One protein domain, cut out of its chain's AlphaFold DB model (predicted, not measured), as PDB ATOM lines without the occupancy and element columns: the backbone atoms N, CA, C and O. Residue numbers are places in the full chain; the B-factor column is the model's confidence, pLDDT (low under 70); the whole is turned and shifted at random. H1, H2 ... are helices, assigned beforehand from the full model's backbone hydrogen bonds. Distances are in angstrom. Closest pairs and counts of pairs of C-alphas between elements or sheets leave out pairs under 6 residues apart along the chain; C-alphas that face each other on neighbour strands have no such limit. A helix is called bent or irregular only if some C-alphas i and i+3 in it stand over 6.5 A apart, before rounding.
ATOM      1  N   TYR A   2      62.439 137.376 152.829       74.56
ATOM      2  CA  TYR A   2      62.614 135.951 152.505       74.56
ATOM      3  C   TYR A   2      61.502 135.040 153.064       74.56
ATOM      4  O   TYR A   2      60.896 134.276 152.322       74.56
ATOM      5  N   ALA A   3      61.141 135.197 154.344       80.94
ATOM      6  CA  ALA A   3      60.053 134.432 154.962       80.94
ATOM      7  C   ALA A   3      58.668 134.689 154.328       80.94
ATOM      8  O   ALA A   3      57.842 133.782 154.276       80.94
ATOM      9  N   LYS A   4      58.415 135.903 153.811       80.81
ATOM     10  CA  LYS A   4      57.174 136.236 153.084       80.81
ATOM     11  C   LYS A   4      57.180 135.627 151.676       80.81
ATOM     12  O   LYS A   4      56.170 135.068 151.267       80.81
ATOM     13  N   LEU A   5      58.322 135.653 150.981       78.00
ATOM     14  CA  LEU A   5      58.499 134.998 149.677       78.00
ATOM     15  C   LEU A   5      58.312 133.476 149.778       78.00
ATOM     16  O   LEU A   5      57.646 132.882 148.940       78.00
ATOM     17  N   LYS A   6      58.818 132.857 150.851       81.25
ATOM     18  CA  LYS A   6      58.649 131.419 151.116       81.25
ATOM     19  C   LYS A   6      57.179 131.021 151.322       81.25
ATOM     20  O   LYS A   6      56.798 129.920 150.948       81.25
ATOM     21  N   LYS A   7      56.352 131.921 151.874       86.50
ATOM     22  CA  LYS A   7      54.898 131.730 152.034       86.50
ATOM     23  C   LYS A   7      54.096 132.022 150.755       86.50
ATOM     24  O   LYS A   7      52.969 131.560 150.642       86.50
ATOM     25  N   GLN A   8      54.647 132.784 149.805       82.25
ATOM     26  CA  GLN A   8      53.979 133.182 148.558       82.25
ATOM     27  C   GLN A   8      54.922 133.054 147.343       82.25
ATOM     28  O   GLN A   8      55.308 134.061 146.743       82.25
ATOM     29  N   PRO A   9      55.298 131.826 146.942       78.38
ATOM     30  CA  PRO A   9      56.359 131.602 145.957       78.38
ATOM     31  C   PRO A   9      56.003 132.034 144.525       78.38
ATOM     32  O   PRO A   9      56.899 132.312 143.739       78.38
ATOM     33  N   LYS A  10      54.711 132.132 144.176       86.25
ATOM     34  CA  LYS A  10      54.255 132.584 142.843       86.25
ATOM     35  C   LYS A  10      54.127 134.111 142.718       86.25
ATOM     36  O   LYS A  10      53.792 134.616 141.649       86.25
ATOM     37  N   ASN A  11      54.370 134.860 143.797       87.19
ATOM     38  CA  ASN A  11      54.236 136.314 143.807       87.19
ATOM     39  C   ASN A  11      55.478 136.978 143.176       87.19
ATOM     40  O   ASN A  11      56.444 137.313 143.865       87.19
ATOM     41  N   LYS A  12      55.431 137.181 141.851       84.94
ATOM     42  CA  LYS A  12      56.530 137.764 141.055       84.94
ATOM     43  C   LYS A  12      56.955 139.162 141.522       84.94
ATOM     44  O   LYS A  12      58.136 139.504 141.435       84.94
ATOM     45  N   VAL A  13      56.029 139.964 142.054       87.12
ATOM     46  CA  VAL A  13      56.332 141.307 142.581       87.12
ATOM     47  C   VAL A  13      57.186 141.194 143.846       87.12
ATOM     48  O   VAL A  13      58.232 141.835 143.960       87.12
ATOM     49  N   LEU A  14      56.792 140.309 144.765       82.19
ATOM     50  CA  LEU A  14      57.531 140.037 145.997       82.19
ATOM     51  C   LEU A  14      58.903 139.403 145.725       82.19
ATOM     52  O   LEU A  14      59.875 139.722 146.413       82.19
ATOM     53  N   GLU A  15      59.002 138.542 144.709       79.25
ATOM     54  CA  GLU A  15      60.266 137.954 144.256       79.25
ATOM     55  C   GLU A  15      61.225 139.025 143.724       79.25
ATOM     56  O   GLU A  15      62.390 139.078 144.125       79.25
ATOM     57  N   THR A  16      60.722 139.922 142.874       84.38
ATOM     58  CA  THR A  16      61.492 141.043 142.316       84.38
ATOM     59  C   THR A  16      61.993 141.964 143.425       84.38
ATOM     60  O   THR A  16      63.176 142.314 143.469       84.38
ATOM     61  N   TYR A  17      61.126 142.291 144.384       81.94
ATOM     62  CA  TYR A  17      61.481 143.125 145.528       81.94
ATOM     63  C   TYR A  17      62.524 142.451 146.435       81.94
ATOM     64  O   TYR A  17      63.490 143.089 146.858       81.94
ATOM     65  N   PHE A  18      62.392 141.144 146.689       81.88
ATOM     66  CA  PHE A  18      63.385 140.383 147.448       81.88
ATOM     67  C   PHE A  18      64.742 140.327 146.740       81.88
ATOM     68  O   PHE A  18      65.759 140.536 147.397       81.88
ATOM     69  N   LYS A  19      64.777 140.091 145.420       71.75
ATOM     70  CA  LYS A  19      66.023 140.106 144.634       71.75
ATOM     71  C   LYS A  19      66.698 141.474 144.702       71.75
ATOM     72  O   LYS A  19      67.887 141.544 145.006       71.75
ATOM     73  N   LYS A  20      65.939 142.559 144.516       81.00
ATOM     74  CA  LYS A  20      66.453 143.934 144.623       81.00
ATOM     75  C   LYS A  20      67.030 144.212 146.013       81.00
ATOM     76  O   LYS A  20      68.153 144.696 146.118       81.00
ATOM     77  N   TYR A  21      66.307 143.839 147.069       77.81
ATOM     78  CA  TYR A  21      66.764 144.008 148.449       77.81
ATOM     79  C   TYR A  21      67.994 143.148 148.774       77.81
ATOM     80  O   TYR A  21      68.947 143.647 149.360       77.81
ATOM     81  N   LYS A  22      68.015 141.876 148.361       77.50
ATOM     82  CA  LYS A  22      69.166 140.978 148.533       77.50
ATOM     83  C   LYS A  22      70.408 141.545 147.848       77.50
ATOM     84  O   LYS A  22      71.469 141.567 148.462       77.50
ATOM     85  N   ASN A  23      70.270 142.027 146.615       71.06
ATOM     86  CA  ASN A  23      71.376 142.607 145.858       71.06
ATOM     87  C   ASN A  23      71.876 143.905 146.506       71.06
ATOM     88  O   ASN A  23      73.083 144.103 146.621       71.06
ATOM     89  N   LEU A  24      70.965 144.759 146.985       78.44
ATOM     90  CA  LEU A  24      71.319 145.970 147.725       78.44
ATOM     91  C   LEU A  24      72.052 145.633 149.028       78.44
ATOM     92  O   LEU A  24      73.098 146.207 149.301       78.44
ATOM     93  N   LEU A  25      71.550 144.663 149.793       67.75
ATOM     94  CA  LEU A  25      72.166 144.204 151.035       67.75
ATOM     95  C   LEU A  25      73.556 143.609 150.783       67.75
ATOM     96  O   LEU A  25      74.502 143.934 151.489       67.75
ATOM     97  N   GLN A  26      73.710 142.782 149.747       60.75
ATOM     98  CA  GLN A  26      75.013 142.249 149.345       60.75
ATOM     99  C   GLN A  26      75.979 143.366 148.933       60.75
ATOM    100  O   GLN A  26      77.148 143.328 149.318       60.75
ATOM    101  N   LYS A  27      75.497 144.381 148.204       67.88
ATOM    102  CA  LYS A  27      76.290 145.556 147.824       67.88
ATOM    103  C   LYS A  27      76.713 146.361 149.055       67.88
ATOM    104  O   LYS A  27      77.880 146.715 149.161       67.88
ATOM    105  N   LEU A  28      75.804 146.579 150.005       73.44
ATOM    106  CA  LEU A  28      76.080 147.280 151.260       73.44
ATOM    107  C   LEU A  28      77.077 146.525 152.135       73.44
ATOM    108  O   LEU A  28      78.007 147.145 152.632       73.44
ATOM    109  N   ILE A  29      76.942 145.201 152.268       66.69
ATOM    110  CA  ILE A  29      77.894 144.350 153.002       66.69
ATOM    111  C   ILE A  29      79.278 144.404 152.348       66.69
ATOM    112  O   ILE A  29      80.292 144.451 153.041       66.69
ATOM    113  N   LYS A  30      79.336 144.400 151.011       61.16
ATOM    114  CA  LYS A  30      80.603 144.515 150.281       61.16
ATOM    115  C   LYS A  30      81.250 145.878 150.532       61.16
ATOM    116  O   LYS A  30      82.416 145.913 150.899       61.16
ATOM    117  N   LEU A  31      80.481 146.962 150.417       63.91
ATOM    118  CA  LEU A  31      80.951 148.325 150.673       63.91
ATOM    119  C   LEU A  31      81.417 148.514 152.121       63.91
ATOM    120  O   LEU A  31      82.512 149.015 152.336       63.91
ATOM    121  N   THR A  32      80.642 148.064 153.111       63.50
ATOM    122  CA  THR A  32      81.026 148.178 154.531       63.50
ATOM    123  C   THR A  32      82.268 147.369 154.862       63.50
ATOM    124  O   THR A  32      83.122 147.869 155.580       63.50
ATOM    125  N   LYS A  33      82.432 146.163 154.300       59.53
ATOM    126  CA  LYS A  33      83.694 145.420 154.432       59.53
ATOM    127  C   LYS A  33      84.864 146.181 153.812       59.53
ATOM    128  O   LYS A  33      85.919 146.246 154.428       59.53
ATOM    129  N   THR A  34      84.682 146.757 152.624       57.28
ATOM    130  CA  THR A  34      85.720 147.565 151.972       57.28
ATOM    131  C   THR A  34      86.124 148.759 152.832       57.28
ATOM    132  O   THR A  34      87.316 148.947 153.040       57.28
ATOM    133  N   PHE A  35      85.165 149.517 153.374       68.19
ATOM    134  CA  PHE A  35      85.457 150.643 154.266       68.19
ATOM    135  C   PHE A  35      86.131 150.193 155.562       68.19
ATOM    136  O   PHE A  35      87.204 150.684 155.872       68.19
ATOM    137  N   TYR A  36      85.597 149.174 156.237       72.19
ATOM    138  CA  TYR A  36      86.182 148.641 157.470       72.19
ATOM    139  C   TYR A  36      87.648 148.218 157.302       72.19
ATOM    140  O   TYR A  36      88.494 148.567 158.120       72.19
ATOM    141  N   TYR A  37      87.970 147.475 156.238       60.62
ATOM    142  CA  TYR A  37      89.354 147.068 155.997       60.62
ATOM    143  C   TYR A  37      90.226 148.230 155.526       60.62
ATOM    144  O   TYR A  37      91.397 148.259 155.881       60.62
ATOM    145  N   LYS A  38      89.677 149.199 154.785       63.94
ATOM    146  CA  LYS A  38      90.389 150.429 154.419       63.94
ATOM    147  C   LYS A  38      90.765 151.238 155.664       63.94
ATOM    148  O   LYS A  38      91.918 151.630 155.791       63.94
ATOM    149  N   ASP A  39      89.840 151.401 156.603       69.38
ATOM    150  CA  ASP A  39      90.067 152.125 157.856       69.38
ATOM    151  C   ASP A  39      91.050 151.368 158.760       69.38
ATOM    152  O   ASP A  39      92.020 151.951 159.228       69.38
ATOM    153  N   LYS A  40      90.909 150.040 158.886       65.00
ATOM    154  CA  LYS A  40      91.858 149.184 159.628       65.00
ATOM    155  C   LYS A  40      93.283 149.238 159.053       65.00
ATOM    156  O   LYS A  40      94.247 149.164 159.811       65.00
ATOM    157  N   ILE A  41      93.421 149.362 157.729       59.56
ATOM    158  CA  ILE A  41      94.714 149.543 157.048       59.56
ATOM    159  C   ILE A  41      95.281 150.940 157.320       59.56
ATOM    160  O   ILE A  41      96.470 151.050 157.593       59.56
ATOM    161  N   ASN A  42      94.443 151.980 157.296       63.44
ATOM    162  CA  ASN A  42      94.859 153.365 157.535       63.44
ATOM    163  C   ASN A  42      95.224 153.645 159.007       63.44
ATOM    164  O   ASN A  42      96.114 154.446 159.269       63.44
ATOM    165  N   GLU A  43      94.539 153.009 159.963       63.91
ATOM    166  CA  GLU A  43      94.797 153.146 161.408       63.91
ATOM    167  C   GLU A  43      95.997 152.317 161.874       63.91
ATOM    168  O   GLU A  43      96.664 152.650 162.857       63.91
ATOM    169  N   SER A  44      96.306 151.232 161.161       54.91
ATOM    170  CA  SER A  44      97.600 150.589 161.305       54.91
ATOM    171  C   SER A  44      98.630 151.546 160.718       54.91
ATOM    172  O   SER A  44      98.582 151.800 159.525       54.91
TER     173      SER A  44
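AT A GLANCE: This is residues 2 to 44 of the 273 residues of an uncharacterized protein of Cimex lectularius (UniProt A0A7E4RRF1). One long, straight helix, H2, makes nearly the whole length of this domain, and the short helix H1 folds back beside its first turns, so that the two make a lopsided helical hairpin with one very long arm. The far part of H2, from residue 23 on, sticks out alone. The printed part has 43 residues with two named helices, H1 then H2, and no named strand; the class is all helix. The whole is extended, with a radius of gyration of the C-alphas of 16.0 A, and it is a rod spanning 50 by 14 by 6 A.

HOW THE PARTS SIT: Begin with H2, residues 12 to 43, and look near its residues 14 to 18, which alone touch H1, residues 2 to 7. The closest C-alphas of the two helices are those of Leu 5 and Leu 14, 6.3 A apart. Their lines stand at a shallow tilt of 17 degrees, and they run opposite ways. The two form a helical hairpin, though their centres are 20.8 A apart. In H1 and H2 every O i to N i+4 pair is within hydrogen-bond range.

IN THESE COORDINATES: Find C-alpha 12 at (56.530, 137.764, 141.055); from there H2 runs 46.0 A to C-alpha 43 at (94.797, 153.146, 161.408). Then go back to C-alpha 2 at (62.614, 135.951, 152.505), where H1 begins; it ends at C-alpha 7, 8.8 A away. Neither helix is bent.

THE WHOLE: The two C-alphas farthest apart are those of Lys 10 and Ser 44, at 50.4 A. The printed part has no cut, and the link from H1 to H2, four residues, is tight. Residues 7 to 12 stand free, as do residues 23 to 44, of which 23 to 43 belong to H2. Look at the B-factor column: the mean pLDDT of the printed part is 73.0, and the model's confidence is under 70 at residues 25 to 27, 29 to 35 and 37 to 44.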